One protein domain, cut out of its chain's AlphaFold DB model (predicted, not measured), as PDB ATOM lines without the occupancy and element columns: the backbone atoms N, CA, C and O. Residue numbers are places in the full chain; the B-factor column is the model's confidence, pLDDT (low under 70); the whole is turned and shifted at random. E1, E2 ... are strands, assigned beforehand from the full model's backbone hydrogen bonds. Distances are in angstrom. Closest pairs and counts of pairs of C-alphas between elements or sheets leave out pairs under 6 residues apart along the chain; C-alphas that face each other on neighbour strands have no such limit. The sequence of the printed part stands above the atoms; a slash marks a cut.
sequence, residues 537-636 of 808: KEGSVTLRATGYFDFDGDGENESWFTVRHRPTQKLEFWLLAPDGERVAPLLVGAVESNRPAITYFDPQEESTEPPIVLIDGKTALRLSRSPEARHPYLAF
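Overview. This is residues 537 to 636 of the 808 residues of an uncharacterized protein of Chloroflexi bacterium (UniProt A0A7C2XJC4). Two strongly twisted sheets stand face to face as a sandwich: E1 E2 E3 E4, with the long strands E3 and E4, makes one layer and E5 E6 E7 E8 the other. E1 to E4 of the first sheet come before E5 to E8 of the second, and the change from the one sheet to the other is at the link from E4 to E5. The printed part has 100 residues with eight named strands, E1 to E8, and no named helix; its class is all strand. Each sheet runs in chain order, all antiparallel. The whole is compact, with a radius of gyration of the C-alphas of 14.1 A and spans of 44 by 33 by 19 A.

Along the chain. In the first sheet, E1 is residues 543 to 549, from C-alpha 543 at (166.801, 112.257, 90.301), E2 558 to 563, E3 571 to 579, 24.9 A long, and E4 582 to 591, 25.9 A. In the second, E5 is 598 to 601, E6 612 to 615, E7 619 to 625, 19.3 A, and E8 632 to 635, ending at C-alpha 635 (148.453, 126.803, 83.253).

Arrangement. Each sheet is a meander, each strand the antiparallel neighbour of the one before. Hairpin E3 and E4 has N 575 and O 586 at 2.8 A; E2 and E3 have N 574 and O 561 at 2.9 A; E1 and E2 have N 547 and O 560 at 2.9 A. Between the sheets, the closest C-alphas of E4 and E8 are those of Ala 584 and Pro 632, 6.9 A apart. E5 and E6 have N 601 and O 612 at 2.8 A. E7 pairs staggered: N 621 and O 613 of E6 are 2.9 A apart, N 624 and O 633 of E8 2.9 A.

Size, cuts and confidence. The C-alphas farthest apart, of Pro 567 and Glu 606, are 44.3 A apart. The printed part has no cut and no long link. Residues 602 to 608 are under pLDDT 70.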
ATOM      1  N   LYS A 537     164.208 109.435  96.754       94.62
ATOM      2  CA  LYS A 537     165.390 108.561  96.628       94.62
ATOM      3  C   LYS A 537     165.216 107.249  97.388       94.62
ATOM      4  O   LYS A 537     165.750 106.235  96.950       94.62
ATOM      5  N   GLU A 538     164.494 107.277  98.504       92.62
ATOM      6  CA  GLU A 538     164.138 106.090  99.286       92.62
ATOM      7  C   GLU A 538     163.128 105.217  98.522       92.62
ATOM      8  O   GLU A 538     163.303 104.004  98.468       92.62
ATOM      9  N   GLY A 539     162.193 105.827  97.783       91.94
ATOM     10  CA  GLY A 539     161.371 105.177  96.748       91.94
ATOM     11  C   GLY A 539     162.109 104.844  95.435       91.94
ATOM     12  O   GLY A 539     161.483 104.749  94.380       91.94
ATOM     13  N   SER A 540     163.441 104.699  95.466       94.12
ATOM     14  CA  SER A 540     164.309 104.329  94.330       94.12
ATOM     15  C   SER A 540     164.291 105.268  93.100       94.12
ATOM     16  O   SER A 540     164.783 104.907  92.024       94.12
ATOM     17  N   VAL A 541     163.797 106.509  93.212       95.75
ATOM     18  CA  VAL A 541     163.754 107.466  92.088       95.75
ATOM     19  C   VAL A 541     165.131 108.091  91.833       95.75
ATOM     20  O   VAL A 541     165.685 108.832  92.647       95.75
ATOM     21  N   THR A 542     165.682 107.854  90.638       94.00
ATOM     22  CA  THR A 542     166.978 108.419  90.220       94.00
ATOM     23  C   THR A 542     166.827 109.851  89.685       94.00
ATOM     24  O   THR A 542     166.755 110.083  88.473       94.00
ATOM     25  N   LEU A 543     166.802 110.819  90.605       96.44
ATOM     26  CA  LEU A 543     166.801 112.257  90.301       96.44
ATOM     27  C   LEU A 543     168.085 112.665  89.547       96.44
ATOM     28  O   LEU A 543     169.190 112.259  89.914       96.44
ATOM     29  N   ARG A 544     167.953 113.467  88.483       96.94
ATOM     30  CA  ARG A 544     169.064 113.940  87.628       96.94
ATOM     31  C   ARG A 544     169.570 115.318  88.052       96.94
ATOM     32  O   ARG A 544     170.778 115.551  88.047       96.94
ATOM     33  N   ALA A 545     168.663 116.188  88.477       97.44
ATOM     34  CA  ALA A 545     168.947 117.346  89.310       97.44
ATOM     35  C   ALA A 545     167.728 117.691  90.171       97.44
ATOM     36  O   ALA A 545     166.627 117.190  89.948       97.44
ATOM     37  N   THR A 546     167.956 118.575  91.136       97.81
ATOM     38  CA  THR A 546     166.939 119.197  91.980       97.81
ATOM     39  C   THR A 546     167.271 120.678  92.160       97.81
ATOM     40  O   THR A 546     168.438 121.089  92.020       97.81
ATOM     41  N   GLY A 547     166.259 121.463  92.508       96.56
ATOM     42  CA  GLY A 547     166.399 122.859  92.889       96.56
ATOM     43  C   GLY A 547     165.118 123.422  93.491       96.56
ATOM     44  O   GLY A 547     164.169 122.691  93.766       96.56
ATOM     45  N   TYR A 548     165.149 124.733  93.692       96.25
ATOM     46  CA  TYR A 548     164.077 125.545  94.250       96.25
ATOM     47  C   TYR A 548     163.922 126.788  93.367       96.25
ATOM     48  O   TYR A 548     164.926 127.248  92.809       96.25
ATOM     49  N   PHE A 549     162.694 127.263  93.178       95.50
ATOM     50  CA  PHE A 549     162.365 128.515  92.486       95.50
ATOM     51  C   PHE A 549     160.940 128.926  92.889       95.50
ATOM     52  O   PHE A 549     160.112 128.050  93.114       95.50
ATOM     53  N   ASP A 550     160.672 130.222  92.989       93.69
ATOM     54  CA  ASP A 550     159.359 130.803  93.307       93.69
ATOM     55  C   ASP A 550     158.495 130.859  92.029       93.69
ATOM     56  O   ASP A 550     158.759 131.679  91.140       93.69
ATOM     57  N   PHE A 551     157.536 129.934  91.878       93.75
ATOM     58  CA  PHE A 551     156.738 129.790  90.651       93.75
ATOM     59  C   PHE A 551     155.367 130.470  90.687       93.75
ATOM     60  O   PHE A 551     154.854 130.768  89.602       93.75
ATOM     61  N   ASP A 552     154.763 130.688  91.862       90.00
ATOM     62  CA  ASP A 552     153.485 131.412  91.994       90.00
ATOM     63  C   ASP A 552     153.623 132.869  92.495       90.00
ATOM     64  O   ASP A 552     152.668 133.644  92.397       90.00
ATOM     65  N   GLY A 553     154.837 133.303  92.851       87.94
ATOM     66  CA  GLY A 553     155.189 134.693  93.153       87.94
ATOM     67  C   GLY A 553     154.942 135.110  94.603       87.94
ATOM     68  O   GLY A 553     154.926 136.312  94.881       87.94
ATOM     69  N   ASP A 554     154.702 134.162  95.517       87.62
ATOM     70  CA  ASP A 554     154.370 134.456  96.920       87.62
ATOM     71  C   ASP A 554     155.596 134.736  97.818       87.62
ATOM     72  O   ASP A 554     155.453 135.317  98.901       87.62
ATOM     73  N   GLY A 555     156.804 134.425  97.331       87.31
ATOM     74  CA  GLY A 555     158.086 134.643  98.005       87.31
ATOM     75  C   GLY A 555     158.677 133.412  98.705       87.31
ATOM     76  O   GLY A 555     159.859 133.445  99.071       87.31
ATOM     77  N   GLU A 556     157.918 132.325  98.870       90.12
ATOM     78  CA  GLU A 556     158.466 130.993  99.159       90.12
ATOM     79  C   GLU A 556     159.001 130.349  97.859       90.12
ATOM     80  O   GLU A 556     159.190 131.024  96.853       90.12
ATOM     81  N   ASN A 557     159.431 129.082  97.868       91.69
ATOM     82  CA  ASN A 557     159.997 128.433  96.673       91.69
ATOM     83  C   ASN A 557     159.535 126.975  96.537       91.69
ATOM     84  O   ASN A 557     159.803 126.147  97.415       91.69
ATOM     85  N   GLU A 558     158.994 126.611  95.374       94.88
ATOM     86  CA  GLU A 558     158.619 125.230  95.080       94.88
ATOM     87  C   GLU A 558     159.846 124.360  94.812       94.88
ATOM     88  O   GLU A 558     160.826 124.740  94.163       94.88
ATOM     89  N   SER A 559     159.746 123.114  95.261       96.81
ATOM     90  CA  SER A 559     160.705 122.058  94.964       96.81
ATOM     91  C   SER A 559     160.538 121.562  93.524       96.81
ATOM     92  O   SER A 559     159.512 120.974  93.180       96.81
ATOM     93  N   TRP A 560     161.575 121.717  92.696       97.69
ATOM     94  CA  TRP A 560     161.614 121.177  91.334       97.69
ATOM     95  C   TRP A 560     162.681 120.095  91.164       97.69
ATOM     96  O   TRP A 560     163.741 120.119  91.802       97.69
ATOM     97  N   PHE A 561     162.431 119.135  90.275       98.12
ATOM     98  CA  PHE A 561     163.405 118.101  89.929       98.12
ATOM     99  C   PHE A 561     163.320 117.661  88.468       98.12
ATOM    100  O   PHE A 561     162.294 117.797  87.804       98.12
ATOM    101  N   THR A 562     164.417 117.083  87.973       98.12
ATOM    102  CA  THR A 562     164.440 116.378  86.688       98.12
ATOM    103  C   THR A 562     164.656 114.884  86.880       98.12
ATOM    104  O   THR A 562     165.442 114.454  87.730       98.12
ATOM    105  N   VAL A 563     163.973 114.065  86.082       97.38
ATOM    106  CA  VAL A 563     164.025 112.597  86.160       97.38
ATOM    107  C   VAL A 563     164.119 111.984  84.766       97.38
ATOM    108  O   VAL A 563     163.584 112.503  83.792       97.38
ATOM    109  N   ARG A 564     164.834 110.863  84.653       95.88
ATOM    110  CA  ARG A 564     164.809 110.010  83.459       95.88
ATOM    111  C   ARG A 564     164.775 108.568  83.928       95.88
ATOM    112  O   ARG A 564     165.810 108.081  84.395       95.88
ATOM    113  N   HIS A 565     163.604 107.944  83.840       94.06
ATOM    114  CA  HIS A 565     163.335 106.633  84.430       94.06
ATOM    115  C   HIS A 565     164.163 105.533  83.750       94.06
ATOM    116  O   HIS A 565     165.010 104.918  84.394       94.06
ATOM    117  N   ARG A 566     164.006 105.349  82.430       91.44
ATOM    118  CA  ARG A 566     164.797 104.406  81.614       91.44
ATOM    119  C   ARG A 566     165.815 105.151  80.731       91.44
ATOM    120  O   ARG A 566     165.519 106.259  80.282       91.44
ATOM    121  N   PRO A 567     167.008 104.590  80.433       88.00
ATOM    122  CA  PRO A 567     168.090 105.317  79.748       88.00
ATOM    123  C   PRO A 567     167.722 105.950  78.395       88.00
ATOM    124  O   PRO A 567     168.267 106.998  78.044       88.00
ATOM    125  N   THR A 568     166.800 105.316  77.663       86.19
ATOM    126  CA  THR A 568     166.313 105.692  76.324       86.19
ATOM    127  C   THR A 568     165.155 106.694  76.325       86.19
ATOM    128  O   THR A 568     164.823 107.224  75.268       86.19
ATOM    129  N   GLN A 569     164.527 106.960  77.473       89.69
ATOM    130  CA  GLN A 569     163.408 107.898  77.568       89.69
ATOM    131  C   GLN A 569     163.882 109.360  77.565       89.69
ATOM    132  O   GLN A 569     165.041 109.669  77.864       89.69
ATOM    133  N   LYS A 570     162.955 110.274  77.251       93.38
ATOM    134  CA  LYS A 570     163.165 111.715  77.428       93.38
ATOM    135  C   LYS A 570     163.437 112.032  78.906       93.38
ATOM    136  O   LYS A 570     163.039 111.293  79.803       93.38
ATOM    137  N   LEU A 571     164.147 113.128  79.143       95.56
ATOM    138  CA  LEU A 571     164.310 113.703  80.472       95.56
ATOM    139  C   LEU A 571     163.067 114.549  80.782       95.56
ATOM    140  O   LEU A 571     162.696 115.391  79.968       95.56
ATOM    141  N   GLU A 572     162.437 114.321  81.926       96.94
ATOM    142  CA  GLU A 572     161.247 115.050  82.373       96.94
ATOM    143  C   GLU A 572     161.597 116.095  83.434       96.94
ATOM    144  O   GLU A 572     162.547 115.901  84.199       96.94
ATOM    145  N   PHE A 573     160.808 117.168  83.500       97.44
ATOM    146  CA  PHE A 573     160.860 118.198  84.538       97.44
ATOM    147  C   PHE A 573     159.538 118.231  85.310       97.44
ATOM    148  O   PHE A 573     158.456 118.304  84.717       97.44
ATOM    149  N   TRP A 574     159.644 118.182  86.634       97.75
ATOM    150  CA  TRP A 574     158.526 118.090  87.566       97.75
ATOM    151  C   TRP A 574     158.628 119.162  88.652       97.75
ATOM    152  O   TRP A 574     159.718 119.473  89.143       97.75
ATOM    153  N   LEU A 575     157.465 119.663  89.051       96.94
ATOM    154  CA  LEU A 575     157.234 120.565  90.169       96.94
ATOM    155  C   LEU A 575     156.480 119.824  91.278       96.94
ATOM    156  O   LEU A 575     155.659 118.942  91.012       96.94
ATOM    157  N   LEU A 576     156.770 120.190  92.523       96.31
ATOM    158  CA  LEU A 576     156.082 119.716  93.717       96.31
ATOM    159  C   LEU A 576     155.518 120.927  94.459       96.31
ATOM    160  O   LEU A 576     156.289 121.758  94.946       96.31
ATOM    161  N   ALA A 577     154.197 120.998  94.590       92.75
ATOM    162  CA  ALA A 577     153.503 122.081  95.287       92.75
ATOM    163  C   ALA A 577     152.678 121.529  96.470       92.75
ATOM    164  O   ALA A 577     152.065 120.469  96.325       92.75
ATOM    165  N   PRO A 578     152.629 122.203  97.637       90.44
ATOM    166  CA  PRO A 578     151.768 121.789  98.747       90.44
ATOM    167  C   PRO A 578     150.280 121.851  98.373       90.44
ATOM    168  O   PRO A 578     149.821 122.863  97.835       90.44
ATOM    169  N   ASP A 579     149.533 120.793  98.697       89.25
ATOM    170  CA  ASP A 579     148.178 120.546  98.190       89.25
ATOM    171  C   ASP A 579     147.316 119.837  99.247       89.25
ATOM    172  O   ASP A 579     147.529 118.661  99.532       89.25
ATOM    173  N   GLY A 580     146.405 120.556  99.917       87.12
ATOM    174  CA  GLY A 580     145.741 120.036 101.124       87.12
ATOM    175  C   GLY A 580     146.759 119.455 102.122       87.12
ATOM    176  O   GLY A 580     147.835 120.022 102.299       87.12
ATOM    177  N   GLU A 581     146.488 118.287 102.705       89.69
ATOM    178  CA  GLU A 581     147.446 117.539 103.550       89.69
ATOM    179  C   GLU A 581     148.508 116.737 102.753       89.69
ATOM    180  O   GLU A 581     149.271 115.956 103.325       89.69
ATOM    181  N   ARG A 582     148.577 116.909 101.428       92.44
ATOM    182  CA  ARG A 582     149.441 116.181 100.484       92.44
ATOM    183  C   ARG A 582     150.382 117.125  99.717       92.44
ATOM    184  O   ARG A 582     150.520 118.313 100.023       92.44
ATOM    185  N   VAL A 583     151.070 116.561  98.725       93.38
ATOM    186  CA  VAL A 583     151.941 117.259  97.776       93.38
ATOM    187  C   VAL A 583     151.524 116.887  96.353       93.38
ATOM    188  O   VAL A 583     151.498 115.706  96.005       93.38
ATOM    189  N   ALA A 584     151.233 117.883  95.519       92.19
ATOM    190  CA  ALA A 584     150.812 117.684  94.138       92.19
ATOM    191  C   ALA A 584     152.009 117.385  93.207       92.19
ATOM    192  O   ALA A 584     152.935 118.200  93.117       92.19
ATOM    193  N   PRO A 585     151.996 116.259  92.463       94.25
ATOM    194  CA  PRO A 585     152.960 115.971  91.403       94.25
ATOM    195  C   PRO A 585     152.590 116.678  90.088       94.25
ATOM    196  O   PRO A 585     151.777 116.187  89.294       94.25
ATOM    197  N   LEU A 586     153.219 117.819  89.819       94.50
ATOM    198  CA  LEU A 586     152.956 118.643  88.640       94.50
ATOM    199  C   LEU A 586     154.018 118.390  87.557       94.50
ATOM    200  O   LEU A 586     155.185 118.744  87.706       94.50
ATOM    201  N   LEU A 587     153.626 117.746  86.455       94.31
ATOM    202  CA  LEU A 587     154.515 117.478  85.318       94.31
ATOM    203  C   LEU A 587     154.495 118.681  84.370       94.31
ATOM    204  O   LEU A 587     153.448 118.994  83.814       94.31
ATOM    205  N   VAL A 588     155.651 119.307  84.140       94.25
ATOM    206  CA  VAL A 588     155.782 120.402  83.162       94.25
ATOM    207  C   VAL A 588     155.978 119.860  81.746       94.25
ATOM    208  O   VAL A 588     155.487 120.434  80.781       94.25
ATOM    209  N   GLY A 589     156.703 118.746  81.610       93.12
ATOM    210  CA  GLY A 589     156.965 118.105  80.323       93.12
ATOM    211  C   GLY A 589     158.394 117.586  80.198       93.12
ATOM    212  O   GLY A 589     159.037 117.236  81.189       93.12
ATOM    213  N   ALA A 590     158.887 117.512  78.960       94.44
ATOM    214  CA  ALA A 590     160.238 117.053  78.649       94.44
ATOM    215  C   ALA A 590     161.207 118.228  78.444       94.44
ATOM    216  O   ALA A 590     160.868 119.193  77.765       94.44
ATOM    217  N   VAL A 591     162.429 118.107  78.969       95.62
ATOM    218  CA  VAL A 591     163.496 119.122  78.882       95.62
ATOM    219  C   VAL A 591     164.775 118.547  78.273       95.62
ATOM    220  O   VAL A 591     165.007 117.336  78.285       95.62
ATOM    221  N   GLU A 592     165.625 119.412  77.718       91.88
ATOM    222  CA  GLU A 592     166.844 118.994  77.008       91.88
ATOM    223  C   GLU A 592     168.051 118.811  77.942       91.88
ATOM    224  O   GLU A 592     168.955 118.028  77.636       91.88
ATOM    225  N   SER A 593     168.066 119.488  79.094       93.38
ATOM    226  CA  SER A 593     169.194 119.491  80.030       93.38
ATOM    227  C   SER A 593     168.794 119.086  81.455       93.38
ATOM    228  O   SER A 593     167.671 119.316  81.897       93.38
ATOM    229  N   ASN A 594     169.730 118.491  82.210       95.31
ATOM    230  CA  ASN A 594     169.488 118.066  83.600       95.31
ATOM    231  C   ASN A 594     169.106 119.234  84.528       95.31
ATOM    232  O   ASN A 594     168.425 119.012  85.523       95.31
ATOM    233  N   ARG A 595     169.567 120.454  84.229       96.44
ATOM    234  CA  ARG A 595     169.269 121.690  84.960       96.44
ATOM    235  C   ARG A 595     168.846 122.741  83.926       96.44
ATOM    236  O   ARG A 595     169.731 123.465  83.465       96.44
ATOM    237  N   PRO A 596     167.565 122.780  83.522       95.69
ATOM    238  CA  PRO A 596     167.105 123.767  82.557       95.69
ATOM    239  C   PRO A 596     167.227 125.183  83.126       95.69
ATOM    240  O   PRO A 596     167.276 125.376  84.345       95.69
ATOM    241  N   ALA A 597     167.278 126.175  82.241       95.31
ATOM    242  CA  ALA A 597     167.155 127.569  82.643       95.31
ATOM    243  C   ALA A 597     165.716 127.845  83.107       95.31
ATOM    244  O   ALA A 597     164.771 127.403  82.456       95.31
ATOM    245  N   ILE A 598     165.566 128.569  84.218       96.00
ATOM    246  CA  ILE A 598     164.275 128.968  84.791       96.00
ATOM    247  C   ILE A 598     164.325 130.484  84.986       96.00
ATOM    248  O   ILE A 598     165.225 130.984  85.663       96.00
ATOM    249  N   THR A 599     163.413 131.212  84.347       93.50
ATOM    250  CA  THR A 599     163.381 132.685  84.345       93.50
ATOM    251  C   THR A 599     161.950 133.194  84.244       93.50
ATOM    252  O   THR A 599     161.179 132.648  83.458       93.50
ATOM    253  N   TYR A 600     161.612 134.276  84.943       90.62
ATOM    254  CA  TYR A 600     160.346 134.977  84.717       90.62
ATOM    255  C   TYR A 600     160.252 135.548  83.294       90.62
ATOM    256  O   TYR A 600     161.256 135.937  82.693       90.62
ATOM    257  N   PHE A 601     159.030 135.607  82.778       86.50
ATOM    258  CA  PHE A 601     158.637 136.380  81.610       86.50
ATOM    259  C   PHE A 601     157.908 137.635  82.095       86.50
ATOM    260  O   PHE A 601     156.966 137.532  82.876       86.50
ATOM    261  N   ASP A 602     158.349 138.800  81.624       69.25
ATOM    262  CA  ASP A 602     157.805 140.114  81.984       69.25
ATOM    263  C   ASP A 602     157.068 140.730  80.780       69.25
ATOM    264  O   ASP A 602     157.708 141.189  79.826       69.25
ATOM    265  N   PRO A 603     155.723 140.708  80.800       58.59
ATOM    266  CA  PRO A 603     154.869 141.452  79.892       58.59
ATOM    267  C   PRO A 603     154.062 142.538  80.637       58.59
ATOM    268  O   PRO A 603     152.846 142.592  80.472       58.59
ATOM    269  N   GLN A 604     154.746 143.427  81.376       53.25
ATOM    270  CA  GLN A 604     154.236 144.598  82.126       53.25
ATOM    271  C   GLN A 604     153.905 144.361  83.617       53.25
ATOM    272  O   GLN A 604     153.136 143.479  83.995       53.25
ATOM    273  N   GLU A 605     154.463 145.239  84.459       48.78
ATOM    274  CA  GLU A 605     154.443 145.208  85.931       48.78
ATOM    275  C   GLU A 605     153.118 145.694  86.573       48.78
ATOM    276  O   GLU A 605     153.140 146.552  87.453       48.78
ATOM    277  N   GLU A 606     151.948 145.175  86.180       51.22
ATOM    278  CA  GLU A 606     150.703 145.427  86.941       51.22
ATOM    279  C   GLU A 606     149.661 144.302  86.753       51.22
ATOM    280  O   GLU A 606     148.727 144.399  85.961       51.22
ATOM    281  N   SER A 607     149.823 143.193  87.490       55.38
ATOM    282  CA  SER A 607     148.881 142.062  87.490       55.38
ATOM    283  C   SER A 607     148.675 141.479  88.891       55.38
ATOM    284  O   SER A 607     149.595 141.440  89.704       55.38
ATOM    285  N   THR A 608     147.456 141.004  89.162       64.75
ATOM    286  CA  THR A 608     147.101 140.214  90.357       64.75
ATOM    287  C   THR A 608     147.209 138.704  90.124       64.75
ATOM    288  O   THR A 608     146.805 137.919  90.979       64.75
ATOM    289  N   GLU A 609     147.680 138.282  88.951       76.12
ATOM    290  CA  GLU A 609     147.898 136.878  88.612       76.12
ATOM    291  C   GLU A 609     149.330 136.429  88.962       76.12
ATOM    292  O   GLU A 609     150.252 137.244  88.877       76.12
ATOM    293  N   PRO A 610     149.557 135.132  89.244       84.88
ATOM    294  CA  PRO A 610     150.903 134.578  89.388       84.88
ATOM    295  C   PRO A 610     151.798 134.836  88.154       84.88
ATOM    296  O   PRO A 610     151.291 134.956  87.025       84.88
ATOM    297  N   PRO A 611     153.129 134.907  88.318       89.44
ATOM    298  CA  PRO A 611     154.043 135.232  87.232       89.44
ATOM    299  C   PRO A 611     154.065 134.136  86.159       89.44
ATOM    300  O   PRO A 611     153.786 132.963  86.410       89.44
ATOM    301  N   ILE A 612     154.431 134.517  84.934       90.88
ATOM    302  CA  ILE A 612     154.727 133.551  83.872       90.88
ATOM    303  C   ILE A 612     156.204 133.172  83.988       90.88
ATOM    304  O   ILE A 612     157.076 134.040  84.034       90.88
ATOM    305  N   VAL A 613     156.500 131.876  84.016       93.44
ATOM    306  CA  VAL A 613     157.855 131.326  84.130       93.44
ATOM    307  C   VAL A 613     158.207 130.559  82.858       93.44
ATOM    308  O   VAL A 613     157.406 129.786  82.335       93.44
ATOM    309  N   LEU A 614     159.422 130.770  82.354       93.19
ATOM    310  CA  LEU A 614     159.971 130.090  81.185       93.19
ATOM    311  C   LEU A 614     160.952 128.996  81.605       93.19
ATOM    312  O   LEU A 614     161.902 129.265  82.341       93.19
ATOM    313  N   ILE A 615     160.775 127.794  81.054       94.75
ATOM    314  CA  ILE A 615     161.726 126.678  81.141       94.75
ATOM    315  C   ILE A 615     162.488 126.560  79.815       94.75
ATOM    316  O   ILE A 615     161.876 126.465  78.747       94.75
ATOM    317  N   ASP A 616     163.824 126.609  79.876       91.12
ATOM    318  CA  ASP A 616     164.758 126.633  78.731       91.12
ATOM    319  C   ASP A 616     164.421 127.695  77.652       91.12
ATOM    320  O   ASP A 616     164.830 127.581  76.495       91.12
ATOM    321  N   GLY A 617     163.659 128.739  78.014       85.38
ATOM    322  CA  GLY A 617     163.137 129.748  77.081       85.38
ATOM    323  C   GLY A 617     162.114 129.212  76.065       85.38
ATOM    324  O   GLY A 617     161.867 129.869  75.058       85.38
ATOM    325  N   LYS A 618     161.560 128.012  76.296       87.25
ATOM    326  CA  LYS A 618     160.700 127.269  75.353       87.25
ATOM    327  C   LYS A 618     159.299 127.013  75.896       87.25
ATOM    328  O   LYS A 618     158.324 127.241  75.189       87.25
ATOM    329  N   THR A 619     159.197 126.529  77.133       91.06
ATOM    330  CA  THR A 619     157.910 126.235  77.777       91.06
ATOM    331  C   THR A 619     157.557 127.374  78.714       91.06
ATOM    332  O   THR A 619     158.248 127.568  79.712       91.06
ATOM    333  N   ALA A 620     156.493 128.111  78.398       92.25
ATOM    334  CA  ALA A 620     155.866 129.034  79.332       92.25
ATOM    335  C   ALA A 620     154.868 128.282  80.211       92.25
ATOM    336  O   ALA A 620     154.072 127.487  79.712       92.25
ATOM    337  N   LEU A 621     154.912 128.546  81.511       94.12
ATOM    338  CA  LEU A 621     153.964 128.028  82.486       94.12
ATOM    339  C   LEU A 621     153.633 129.097  83.525       94.12
ATOM    340  O   LEU A 621     154.381 130.056  83.709       94.12
ATOM    341  N   ARG A 622     152.528 128.897  84.225       92.38
ATOM    342  CA  ARG A 622     152.117 129.637  85.413       92.38
ATOM    343  C   ARG A 622     151.665 128.612  86.446       92.38
ATOM    344  O   ARG A 622     150.829 127.765  86.125       92.38
ATOM    345  N   LEU A 623     152.211 128.680  87.658       93.19
ATOM    346  CA  LEU A 623     151.663 127.942  88.791       93.19
ATOM    347  C   LEU A 623     150.484 128.745  89.345       93.19
ATOM    348  O   LEU A 623     150.634 129.904  89.714       93.19
ATOM    349  N   SER A 624     149.309 128.129  89.356       90.56
ATOM    350  CA  SER A 624     148.074 128.702  89.891       90.56
ATOM    351  C   SER A 624     147.476 127.757  90.929       90.56
ATOM    352  O   SER A 624     147.900 126.608  91.060       90.56
ATOM    353  N   ARG A 625     146.477 128.227  91.677       88.06
ATOM    354  CA  ARG A 625     145.735 127.432  92.663       88.06
ATOM    355  C   ARG A 625     144.242 127.588  92.424       88.06
ATOM    356  O   ARG A 625     143.808 128.678  92.050       88.06
ATOM    357  N   SER A 626     143.473 126.518  92.608       82.12
ATOM    358  CA  SER A 626     142.017 126.575  92.482       82.12
ATOM    359  C   SER A 626     141.415 127.580  93.484       82.12
ATOM    360  O   SER A 626     141.994 127.807  94.557       82.12
ATOM    361  N   PRO A 627     140.240 128.152  93.176       71.50
ATOM    362  CA  PRO A 627     139.339 128.716  94.179       71.50
ATOM    363  C   PRO A 627     139.068 127.748  95.355       71.50
ATOM    364  O   PRO A 627     139.402 126.564  95.272       71.50
ATOM    365  N   GLU A 628     138.575 128.302  96.468       70.50
ATOM    366  CA  GLU A 628     138.496 127.773  97.851       70.50
ATOM    367  C   GLU A 628     139.555 126.732  98.302       70.50
ATOM    368  O   GLU A 628     140.387 127.042  99.162       70.50
ATOM    369  N   ALA A 629     139.548 125.517  97.744       70.31
ATOM    370  CA  ALA A 629     140.411 124.382  98.094       70.31
ATOM    371  C   ALA A 629     141.925 124.600  97.862       70.31
ATOM    372  O   ALA A 629     142.751 123.956  98.516       70.31
ATOM    373  N   ARG A 630     142.311 125.533  96.976       82.44
ATOM    374  CA  ARG A 630     143.710 125.880  96.629       82.44
ATOM    375  C   ARG A 630     144.557 124.741  96.039       82.44
ATOM    376  O   ARG A 630     145.789 124.766  96.182       82.44
ATOM    377  N   HIS A 631     143.927 123.800  95.338       87.50
ATOM    378  CA  HIS A 631     144.610 122.745  94.587       87.50
ATOM    379  C   HIS A 631     145.557 123.371  93.546       87.50
ATOM    380  O   HIS A 631     145.099 124.148  92.704       87.50
ATOM    381  N   PRO A 632     146.879 123.123  93.609       91.56
ATOM    382  CA  PRO A 632     147.842 123.756  92.719       91.56
ATOM    383  C   PRO A 632     147.851 123.084  91.343       91.56
ATOM    384  O   PRO A 632     147.865 121.859  91.239       91.56
ATOM    385  N   TYR A 633     147.898 123.885  90.281       91.88
ATOM    386  CA  TYR A 633     147.849 123.421  88.898       91.88
ATOM    387  C   TYR A 633     148.736 124.263  87.976       91.88
ATOM    388  O   TYR A 633     149.123 125.386  88.305       91.88
ATOM    389  N   LEU A 634     149.074 123.709  86.809       92.25
ATOM    390  CA  LEU A 634     149.882 124.392  85.800       92.25
ATOM    391  C   LEU A 634     148.999 124.886  84.657       92.25
ATOM    392  O   LEU A 634     148.447 124.084  83.905       92.25
ATOM    393  N   ALA A 635     148.922 126.202  84.493       89.88
ATOM    394  CA  ALA A 635     148.453 126.803  83.253       89.88
ATOM    395  C   ALA A 635     149.639 126.974  82.291       89.88
ATOM    396  O   ALA A 635     150.731 127.363  82.706       89.88
ATOM    397  N   PHE A 636     149.424 126.723  81.001       89.19
ATOM    398  CA  PHE A 636     150.424 126.913  79.944       89.19
ATOM    399  C   PHE A 636     149.958 128.050  79.020       89.19
ATOM    400  O   PHE A 636     149.298 127.783  78.015       89.19
TER     401      PHE A 636